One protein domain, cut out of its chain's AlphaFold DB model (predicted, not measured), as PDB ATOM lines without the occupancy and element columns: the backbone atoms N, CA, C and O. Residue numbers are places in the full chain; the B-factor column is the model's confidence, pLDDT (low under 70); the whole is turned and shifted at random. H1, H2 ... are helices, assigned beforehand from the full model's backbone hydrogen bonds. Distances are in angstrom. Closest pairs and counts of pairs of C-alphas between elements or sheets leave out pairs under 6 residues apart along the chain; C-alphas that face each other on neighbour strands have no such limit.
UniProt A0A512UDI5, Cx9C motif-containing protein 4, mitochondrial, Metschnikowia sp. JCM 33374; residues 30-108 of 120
ATOM      1  N   HIS A  30     143.085 290.383 314.956       58.28
ATOM      2  CA  HIS A  30     144.060 290.926 314.008       58.28
ATOM      3  C   HIS A  30     144.538 289.860 313.001       58.28
ATOM      4  O   HIS A  30     144.438 290.086 311.796       58.28
ATOM      5  N   LEU A  31     144.923 288.655 313.448       52.97
ATOM      6  CA  LEU A  31     145.266 287.534 312.551       52.97
ATOM      7  C   LEU A  31     144.092 287.129 311.639       52.97
ATOM      8  O   LEU A  31     144.293 286.874 310.454       52.97
ATOM      9  N   LYS A  32     142.861 287.111 312.169       55.12
ATOM     10  CA  LYS A  32     141.631 286.787 311.423       55.12
ATOM     11  C   LYS A  32     141.205 287.887 310.441       55.12
ATOM     12  O   LYS A  32     140.432 287.617 309.522       55.12
ATOM     13  N   SER A  33     141.686 289.118 310.630       50.38
ATOM     14  CA  SER A  33     141.548 290.216 309.664       50.38
ATOM     15  C   SER A  33     142.607 290.148 308.554       50.38
ATOM     16  O   SER A  33     142.286 290.410 307.397       50.38
ATOM     17  N   SER A  34     143.828 289.693 308.864       45.50
ATOM     18  CA  SER A  34     144.897 289.481 307.875       45.50
ATOM     19  C   SER A  34     144.654 288.285 306.946       45.50
ATOM     20  O   SER A  34     145.085 288.326 305.798       45.50
ATOM     21  N   SER A  35     143.942 287.241 307.384       49.81
ATOM     22  CA  SER A  35     143.577 286.101 306.525       49.81
ATOM     23  C   SER A  35     142.418 286.403 305.566       49.81
ATOM     24  O   SER A  35     142.455 285.984 304.408       49.81
ATOM     25  N   ARG A  36     141.426 287.199 305.992       51.84
ATOM     26  CA  ARG A  36     140.218 287.502 305.199       51.84
ATOM     27  C   ARG A  36     140.483 288.370 303.965       51.84
ATOM     28  O   ARG A  36     139.895 288.132 302.919       51.84
ATOM     29  N   MET A  37     141.447 289.287 304.055       45.50
ATOM     30  CA  MET A  37     141.854 290.147 302.933       45.50
ATOM     31  C   MET A  37     142.535 289.367 301.791       45.50
ATOM     32  O   MET A  37     142.681 289.875 300.681       45.50
ATOM     33  N   SER A  38     142.968 288.131 302.064       51.84
ATOM     34  CA  SER A  38     143.611 287.262 301.079       51.84
ATOM     35  C   SER A  38     142.680 286.189 300.512       51.84
ATOM     36  O   SER A  38     142.898 285.768 299.384       51.84
ATOM     37  N   GLU A  39     141.630 285.754 301.214       54.09
ATOM     38  CA  GLU A  39     140.753 284.686 300.705       54.09
ATOM     39  C   GLU A  39     139.757 285.166 299.642       54.09
ATOM     40  O   GLU A  39     139.627 284.512 298.607       54.09
ATOM     41  N   GLU A  40     139.145 286.344 299.805       54.22
ATOM     42  CA  GLU A  40     138.231 286.920 298.796       54.22
ATOM     43  C   GLU A  40     138.936 287.171 297.455       54.22
ATOM     44  O   GLU A  40     138.374 286.972 296.376       54.22
ATOM     45  N   ASN A  41     140.218 287.531 297.512       63.69
ATOM     46  CA  ASN A  41     141.033 287.753 296.326       63.69
ATOM     47  C   ASN A  41     141.586 286.453 295.708       63.69
ATOM     48  O   ASN A  41     142.083 286.475 294.583       63.69
ATOM     49  N   ASN A  42     141.511 285.328 296.427       76.06
ATOM     50  CA  ASN A  42     142.039 284.033 295.993       76.06
ATOM     51  C   ASN A  42     140.950 283.039 295.555       76.06
ATOM     52  O   ASN A  42     141.301 282.042 294.926       76.06
ATOM     53  N   ALA A  43     139.662 283.298 295.820       85.38
ATOM     54  CA  ALA A  43     138.568 282.356 295.539       85.38
ATOM     55  C   ALA A  43     138.587 281.808 294.098       85.38
ATOM     56  O   ALA A  43     138.466 280.603 293.884       85.38
ATOM     57  N   CYS A  44     138.830 282.675 293.109       95.19
ATOM     58  CA  CYS A  44     138.873 282.284 291.696       95.19
ATOM     59  C   CYS A  44     140.285 282.115 291.116       95.19
ATOM     60  O   CYS A  44     140.441 281.810 289.932       95.19
ATOM     61  N   LYS A  45     141.325 282.264 291.943       94.25
ATOM     62  CA  LYS A  45     142.723 282.081 291.545       94.25
ATOM     63  C   LYS A  45     143.030 280.718 290.915       94.25
ATOM     64  O   LYS A  45     143.702 280.731 289.884       94.25
ATOM     65  N   PRO A  46     142.567 279.562 291.441       95.12
ATOM     66  CA  PRO A  46     142.891 278.275 290.822       95.12
ATOM     67  C   PRO A  46     142.376 278.176 289.380       95.12
ATOM     68  O   PRO A  46     143.106 277.721 288.502       95.12
ATOM     69  N   PHE A  47     141.172 278.685 289.105       95.88
ATOM     70  CA  PHE A  47     140.603 278.700 287.754       95.88
ATOM     71  C   PHE A  47     141.349 279.667 286.828       95.88
ATOM     72  O   PHE A  47     141.628 279.339 285.678       95.88
ATOM     73  N   ALA A  48     141.746 280.840 287.336       95.75
ATOM     74  CA  ALA A  48     142.554 281.786 286.571       95.75
ATOM     75  C   ALA A  48     143.924 281.193 286.193       95.75
ATOM     76  O   ALA A  48     144.365 281.332 285.052       95.75
ATOM     77  N   CYS A  49     144.579 280.487 287.119       96.44
ATOM     78  CA  CYS A  49     145.828 279.775 286.847       96.44
ATOM     79  C   CYS A  49     145.635 278.636 285.834       96.44
ATOM     80  O   CYS A  49     146.457 278.492 284.933       96.44
ATOM     81  N   ALA A  50     144.527 277.892 285.904       97.38
ATOM     82  CA  ALA A  50     144.233 276.827 284.944       97.38
ATOM     83  C   ALA A  50     144.135 277.335 283.491       97.38
ATOM     84  O   ALA A  50     144.545 276.638 282.560       97.38
ATOM     85  N   ILE A  51     143.651 278.567 283.281       97.38
ATOM     86  CA  ILE A  51     143.655 279.205 281.956       97.38
ATOM     87  C   ILE A  51     145.087 279.459 281.482       97.38
ATOM     88  O   ILE A  51     145.400 279.167 280.330       97.38
ATOM     89  N   GLN A  52     145.963 279.965 282.356       96.62
ATOM     90  CA  GLN A  52     147.368 280.208 282.007       96.62
ATOM     91  C   GLN A  52     148.067 278.911 281.594       96.62
ATOM     92  O   GLN A  52     148.675 278.855 280.525       96.62
ATOM     93  N   ASP A  53     147.891 277.845 282.377       98.12
ATOM     94  CA  ASP A  53     148.441 276.525 282.063       98.12
ATOM     95  C   ASP A  53     147.899 275.987 280.733       98.12
ATOM     96  O   ASP A  53     148.639 275.413 279.929       98.12
ATOM     97  N   CYS A  54     146.600 276.168 280.481       98.19
ATOM     98  CA  CYS A  54     145.978 275.744 279.235       98.19
ATOM     99  C   CYS A  54     146.543 276.504 278.031       98.19
ATOM    100  O   CYS A  54     146.895 275.875 277.031       98.19
ATOM    101  N   LEU A  55     146.660 277.831 278.121       97.19
ATOM    102  CA  LEU A  55     147.191 278.661 277.042       97.19
ATOM    103  C   LEU A  55     148.627 278.265 276.709       97.19
ATOM    104  O   LEU A  55     148.932 278.033 275.540       97.19
ATOM    105  N   GLN A  56     149.481 278.097 277.721       97.44
ATOM    106  CA  GLN A  56     150.865 277.662 277.528       97.44
ATOM    107  C   GLN A  56     150.947 276.307 276.809       97.44
ATOM    108  O   GLN A  56     151.721 276.152 275.866       97.44
ATOM    109  N   LYS A  57     150.099 275.342 277.186       97.56
ATOM    110  CA  LYS A  57     150.047 274.010 276.552       97.56
ATOM    111  C   LYS A  57     149.490 274.029 275.126       97.56
ATOM    112  O   LYS A  57     149.815 273.153 274.332       97.56
ATOM    113  N   ASN A  58     148.644 275.003 274.799       95.94
ATOM    114  CA  ASN A  58     147.917 275.068 273.530       95.94
ATOM    115  C   ASN A  58     148.463 276.120 272.559       95.94
ATOM    116  O   ASN A  58     147.785 276.473 271.591       95.94
ATOM    117  N   GLY A  59     149.677 276.618 272.810       94.12
ATOM    118  CA  GLY A  59     150.319 277.626 271.971       94.12
ATOM    119  C   GLY A  59     149.560 278.949 271.945       94.12
ATOM    120  O   GLY A  59     149.607 279.628 270.932       94.12
ATOM    121  N   TYR A  60     148.865 279.296 273.031       93.75
ATOM    122  CA  TYR A  60     147.997 280.471 273.186       93.75
ATOM    123  C   TYR A  60     146.702 280.450 272.359       93.75
ATOM    124  O   TYR A  60     146.063 281.485 272.187       93.75
ATOM    125  N   ASN A  61     146.273 279.279 271.877       94.06
ATOM    126  CA  ASN A  61     144.965 279.142 271.240       94.06
ATOM    127  C   ASN A  61     143.845 279.091 272.297       94.06
ATOM    128  O   ASN A  61     143.576 278.035 272.874       94.06
ATOM    129  N   GLU A  62     143.194 280.231 272.539       94.44
ATOM    130  CA  GLU A  62     142.138 280.390 273.547       94.44
ATOM    131  C   GLU A  62     140.933 279.473 273.296       94.44
ATOM    132  O   GLU A  62     140.381 278.923 274.246       94.44
ATOM    133  N   SER A  63     140.585 279.207 272.031       94.75
ATOM    134  CA  SER A  63     139.486 278.298 271.669       94.75
ATOM    135  C   SER A  63     139.660 276.858 272.185       94.75
ATOM    136  O   SER A  63     138.689 276.111 272.295       94.75
ATOM    137  N   LYS A  64     140.887 276.453 272.548       95.81
ATOM    138  CA  LYS A  64     141.165 275.154 273.191       95.81
ATOM    139  C   LYS A  64     140.994 275.187 274.712       95.81
ATOM    140  O   LYS A  64     140.986 274.137 275.353       95.81
ATOM    141  N   CYS A  65     140.845 276.376 275.283       97.31
ATOM    142  CA  CYS A  65     140.776 276.637 276.715       97.31
ATOM    143  C   CYS A  65     139.382 277.042 277.199       97.31
ATOM    144  O   CYS A  65     139.235 277.364 278.378       97.31
ATOM    145  N   THR A  66     138.355 276.956 276.340       95.56
ATOM    146  CA  THR A  66     136.958 277.314 276.646       95.56
ATOM    147  C   THR A  66     136.520 276.814 278.017       95.56
ATOM    148  O   THR A  66     136.086 277.608 278.839       95.56
ATOM    149  N   LYS A  67     136.733 275.527 278.325       95.69
ATOM    150  CA  LYS A  67     136.321 274.930 279.607       95.69
ATOM    151  C   LYS A  67     136.927 275.631 280.829       95.69
ATOM    152  O   LYS A  67     136.202 275.931 281.769       95.69
ATOM    153  N   ALA A  68     138.226 275.930 280.807       96.75
ATOM    154  CA  ALA A  68     138.884 276.622 281.918       96.75
ATOM    155  C   ALA A  68     138.351 278.059 282.081       96.75
ATOM    156  O   ALA A  68     138.215 278.565 283.194       96.75
ATOM    157  N   ILE A  69     137.996 278.706 280.967       96.50
ATOM    158  CA  ILE A  69     137.389 280.042 280.954       96.50
ATOM    159  C   ILE A  69     135.952 279.995 281.506       96.50
ATOM    160  O   ILE A  69     135.583 280.858 282.306       96.50
ATOM    161  N   ASP A  70     135.155 278.978 281.146       96.44
ATOM    162  CA  ASP A  70     133.820 278.727 281.719       96.44
ATOM    163  C   ASP A  70     133.883 278.622 283.239       96.44
ATOM    164  O   ASP A  70     133.093 279.259 283.939       96.44
ATOM    165  N   GLU A  71     134.829 277.836 283.748       97.25
ATOM    166  CA  GLU A  71     135.000 277.610 285.179       97.25
ATOM    167  C   GLU A  71     135.382 278.894 285.918       97.25
ATOM    168  O   GLU A  71     134.786 279.201 286.955       97.25
ATOM    169  N   LEU A  72     136.293 279.698 285.356       97.31
ATOM    170  CA  LEU A  72     136.631 281.000 285.929       97.31
ATOM    171  C   LEU A  72     135.407 281.920 285.984       97.31
ATOM    172  O   LEU A  72     135.128 282.506 287.028       97.31
ATOM    173  N   TYR A  73     134.656 282.052 284.889       97.19
ATOM    174  CA  TYR A  73     133.488 282.936 284.869       97.19
ATOM    175  C   TYR A  73     132.358 282.445 285.766       97.19
ATOM    176  O   TYR A  73     131.676 283.269 286.374       97.19
ATOM    177  N   LYS A  74     132.188 281.129 285.911       96.75
ATOM    178  CA  LYS A  74     131.266 280.552 286.891       96.75
ATOM    179  C   LYS A  74     131.675 280.928 288.315       96.75
ATOM    180  O   LYS A  74     130.823 281.387 289.072       96.75
ATOM    181  N   CYS A  75     132.958 280.796 288.651       97.31
ATOM    182  CA  CYS A  75     133.476 281.224 289.949       97.31
ATOM    183  C   CYS A  75     133.244 282.722 290.175       97.31
ATOM    184  O   CYS A  75     132.694 283.125 291.196       97.31
ATOM    185  N   CYS A  76     133.585 283.558 289.193       96.81
ATOM    186  CA  CYS A  76     133.409 285.000 289.310       96.81
ATOM    187  C   CYS A  76     131.938 285.405 289.430       96.81
ATOM    188  O   CYS A  76     131.624 286.348 290.148       96.81
ATOM    189  N   LYS A  77     131.022 284.690 288.768       96.38
ATOM    190  CA  LYS A  77     129.584 284.919 288.923       96.38
ATOM    191  C   LYS A  77     129.160 284.690 290.373       96.38
ATOM    192  O   LYS A  77     128.541 285.579 290.941       96.38
ATOM    193  N   GLN A  78     129.547 283.558 290.962       96.00
ATOM    194  CA  GLN A  78     129.251 283.245 292.364       96.00
ATOM    195  C   GLN A  78     129.856 284.285 293.311       96.00
ATOM    196  O   GLN A  78     129.160 284.814 294.168       96.00
ATOM    197  N   PHE A  79     131.112 284.679 293.080       95.62
ATOM    198  CA  PHE A  79     131.761 285.738 293.851       95.62
ATOM    199  C   PHE A  79     130.931 287.032 293.879       95.62
ATOM    200  O   PHE A  79     130.754 287.626 294.940       95.62
ATOM    201  N   TYR A  80     130.393 287.464 292.738       95.19
ATOM    202  CA  TYR A  80     129.556 288.662 292.668       95.19
ATOM    203  C   TYR A  80     128.145 288.472 293.238       95.19
ATOM    204  O   TYR A  80     127.559 289.444 293.711       95.19
ATOM    205  N   GLU A  81     127.604 287.253 293.208       94.88
ATOM    206  CA  GLU A  81     126.338 286.913 293.872       94.88
ATOM    207  C   GLU A  81     126.469 287.004 295.399       94.88
ATOM    208  O   GLU A  81     125.567 287.524 296.050       94.88
ATOM    209  N   ASP A  82     127.616 286.595 295.945       93.69
ATOM    210  CA  ASP A  82     127.863 286.582 297.391       93.69
ATOM    211  C   ASP A  82     128.315 287.946 297.942       93.69
ATOM    212  O   ASP A  82     127.986 288.302 299.072       93.69
ATOM    213  N   ASN A  83     129.072 288.725 297.155       92.69
ATOM    214  CA  ASN A  83     129.742 289.950 297.626       92.69
ATOM    215  C   ASN A  83     129.162 291.252 297.039       92.69
ATOM    216  O   ASN A  83     129.533 292.345 297.471       92.69
ATOM    217  N   GLY A  84     128.253 291.157 296.064       94.00
ATOM    218  CA  GLY A  84     127.636 292.300 295.389       94.00
ATOM    219  C   GLY A  84     128.451 292.850 294.213       94.00
ATOM    220  O   GLY A  84     129.651 292.615 294.081       94.00
ATOM    221  N   SER A  85     127.798 293.617 293.334       95.19
ATOM    222  CA  SER A  85     128.347 294.064 292.039       95.19
ATOM    223  C   SER A  85     129.575 294.976 292.126       95.19
ATOM    224  O   SER A  85     130.356 295.035 291.174       95.19
ATOM    225  N   ASP A  86     129.757 295.674 293.249       94.56
ATOM    226  CA  ASP A  86     130.877 296.598 293.471       94.56
ATOM    227  C   ASP A  86     132.118 295.917 294.070       94.56
ATOM    228  O   ASP A  86     133.169 296.552 294.221       94.56
ATOM    229  N   ALA A  87     132.024 294.617 294.379       92.06
ATOM    230  CA  ALA A  87     133.135 293.829 294.886       92.06
ATOM    231  C   ALA A  87     134.301 293.768 293.882       92.06
ATOM    232  O   ALA A  87     134.143 293.843 292.656       92.06
ATOM    233  N   LYS A  88     135.518 293.625 294.409       90.19
ATOM    234  CA  LYS A  88     136.745 293.604 293.609       90.19
ATOM    235  C   LYS A  88     137.529 292.338 293.899       90.19
ATOM    236  O   LYS A  88     137.747 291.991 295.052       90.19
ATOM    237  N   SER A  89     137.990 291.702 292.833       89.44
ATOM    238  CA  SER A  89     138.912 290.576 292.885       89.44
ATOM    239  C   SER A  89     139.930 290.738 291.763       89.44
ATOM    240  O   SER A  89     139.593 291.176 290.666       89.44
ATOM    241  N   VAL A  90     141.183 290.394 292.037       90.56
ATOM    242  CA  VAL A  90     142.283 290.391 291.065       90.56
ATOM    243  C   VAL A  90     142.091 289.279 290.034       90.56
ATOM    244  O   VAL A  90     142.572 289.394 288.910       90.56
ATOM    245  N   CYS A  91     141.368 288.214 290.386       92.94
ATOM    246  CA  CYS A  91     141.131 287.083 289.493       92.94
ATOM    247  C   CYS A  91     139.893 287.258 288.608       92.94
ATOM    248  O   CYS A  91     139.774 286.559 287.603       92.94
ATOM    249  N   CYS A  92     138.982 288.169 288.960       94.50
ATOM    250  CA  CYS A  92     137.729 288.354 288.239       94.50
ATOM    251  C   CYS A  92     137.697 289.661 287.443       94.50
ATOM    252  O   CYS A  92     138.135 290.704 287.930       94.50
ATOM    253  N   PRO A  93     137.130 289.649 286.223       94.69
ATOM    254  CA  PRO A  93     136.814 290.888 285.528       94.69
ATOM    255  C   PRO A  93     135.747 291.672 286.301       94.69
ATOM    256  O   PRO A  93     134.939 291.086 287.018       94.69
ATOM    257  N   LYS A  94     135.695 292.996 286.095       95.62
ATOM    258  CA  LYS A  94     134.639 293.853 286.660       95.62
ATOM    259  C   LYS A  94     133.252 293.288 286.339       95.62
ATOM    260  O   LYS A  94     133.032 292.842 285.213       95.62
ATOM    261  N   PHE A  95     132.305 293.415 287.267       96.38
ATOM    262  CA  PHE A  95     130.960 292.842 287.150       96.38
ATOM    263  C   PHE A  95     130.286 293.082 285.787       96.38
ATOM    264  O   PHE A  95     129.901 292.131 285.113       96.38
ATOM    265  N   ASN A  96     130.219 294.332 285.317       96.88
ATOM    266  CA  ASN A  96     129.589 294.652 284.026       96.88
ATOM    267  C   ASN A  96     130.272 293.959 282.834       96.88
ATOM    268  O   ASN A  96     129.611 293.557 281.877       96.88
ATOM    269  N   LEU A  97     131.595 293.783 282.899       96.50
ATOM    270  CA  LEU A  97     132.348 293.060 281.878       96.50
ATOM    271  C   LEU A  97     132.090 291.553 281.970       96.50
ATOM    272  O   LEU A  97     131.920 290.914 280.935       96.50
ATOM    273  N   LEU A  98     132.001 290.995 283.183       96.81
ATOM    274  CA  LEU A  98     131.612 289.599 283.387       96.81
ATOM    275  C   LEU A  98     130.229 289.318 282.781       96.81
ATOM    276  O   LEU A  98     130.082 288.360 282.031       96.81
ATOM    277  N   GLN A  99     129.238 290.174 283.047       97.00
ATOM    278  CA  GLN A  99     127.887 290.036 282.490       97.00
ATOM    279  C   GLN A  99     127.896 290.072 280.958       97.00
ATOM    280  O   GLN A  99     127.277 289.227 280.307       97.00
ATOM    281  N   LEU A 100     128.654 291.003 280.369       96.12
ATOM    282  CA  LEU A 100     128.829 291.064 278.921       96.12
ATOM    283  C   LEU A 100     129.448 289.770 278.373       96.12
ATOM    284  O   LEU A 100     128.955 289.235 277.381       96.12
ATOM    285  N   LYS A 101     130.489 289.241 279.024       94.94
ATOM    286  CA  LYS A 101     131.162 288.002 278.610       94.94
ATOM    287  C   LYS A 101     130.242 286.789 278.711       94.94
ATOM    288  O   LYS A 101     130.174 286.007 277.768       94.94
ATOM    289  N   LEU A 102     129.485 286.659 279.798       95.38
ATOM    290  CA  LEU A 102     128.490 285.596 279.959       95.38
ATOM    291  C   LEU A 102     127.414 285.667 278.864       95.38
ATOM    292  O   LEU A 102     127.102 284.652 278.241       95.38
ATOM    293  N   LYS A 103     126.911 286.869 278.554       95.69
ATOM    294  CA  LYS A 103     125.959 287.077 277.454       95.69
ATOM    295  C   LYS A 103     126.558 286.687 276.104       95.69
ATOM    296  O   LYS A 103     125.920 285.952 275.360       95.69
ATOM    297  N   GLN A 104     127.778 287.122 275.790       94.38
ATOM    298  CA  GLN A 104     128.456 286.757 274.539       94.38
ATOM    299  C   GLN A 104     128.571 285.235 274.378       94.38
ATOM    300  O   GLN A 104     128.338 284.711 273.295       94.38
ATOM    301  N   ARG A 105     128.834 284.513 275.470       92.44
ATOM    302  CA  ARG A 105     128.964 283.049 275.460       92.44
ATOM    303  C   ARG A 105     127.653 282.315 275.219       92.44
ATOM    304  O   ARG A 105     127.665 281.260 274.600       92.44
ATOM    305  N   SER A 106     126.519 282.891 275.622       91.31
ATOM    306  CA  SER A 106     125.206 282.346 275.245       91.31
ATOM    307  C   SER A 106     124.875 282.493 273.754       91.31
ATOM    308  O   SER A 106     123.959 281.831 273.276       91.31
ATOM    309  N   LEU A 107     125.606 283.338 273.014       91.94
ATOM    310  CA  LEU A 107     125.350 283.605 271.594       91.94
ATOM    311  C   LEU A 107     126.164 282.705 270.646       91.94
ATOM    312  O   LEU A 107     125.877 282.695 269.452       91.94
ATOM    313  N   GLY A 108     127.151 281.944 271.139       86.25
ATOM    314  CA  GLY A 108     127.912 280.980 270.334       86.25
ATOM    315  C   GLY A 108     129.412 280.928 270.647       86.25
ATOM    316  O   GLY A 108     129.854 281.323 271.724       86.25
TER     317      GLY A 108
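AT A GLANCE: This is residues 30 to 108 of the 120 residues of the protein "Cx9C motif-containing protein 4, mitochondrial" of Metschnikowia sp. JCM 33374 (UniProt A0A512UDI5). Three helices, H2, H3 and H4, fold back and forth into a flat body in which H3, the longest, stands between H2 and H4. H1 is an arm that sticks out from this body with residues 30 to 38. The printed part has 79 residues with four named helices in the order H1, H2, H3, H4 and no named strand; the class is all helix. The whole is only just loose, close to compact, with a radius of gyration of the C-alphas of 14.0 A, and spans 44 by 27 by 13 A.

HOW THE PARTS SIT: H1, residues 30 to 39, is apart from H2, residues 45 to 57. H2 forms a helical hairpin with H3, residues 66 to 83. They touch, H3 with residues 68 to 75 alone, and their closest C-alphas, of Phe 47 and Leu 72, are 4.9 A apart. The two run opposite ways at a shallow tilt of 16 degrees. H3 forms a second helical hairpin with H4, residues 95 to 106. H3 touches H4 with residues 73 to 80 alone; the closest C-alphas, of Tyr 80 and Phe 95, are 7.1 A apart. They run opposite ways at a steep tilt of 41 degrees. H2 and H4 are apart. Each O i to N i+4 pair is within hydrogen-bond range in H2, H3 and H4, and 3 of 6 are in H1.

IN THESE COORDINATES: H1 begins at C-alpha 30, (144.060, 290.926, 314.008), and measures 15.1 A from first to last C-alpha. H2 measures 18.5 A. H3 measures 25.5 A and begins at C-alpha 66, (136.958, 277.314, 276.646). H4 measures 16.9 A and ends at C-alpha 106, (125.206, 282.346, 275.245).

THE WHOLE: The two C-alphas farthest apart, of His 30 and Gly 108, are 47.6 A apart. The printed part has no cut. The link from H3 to H4, 11 residues, is long. Residues 30 to 41 have pLDDT under 70.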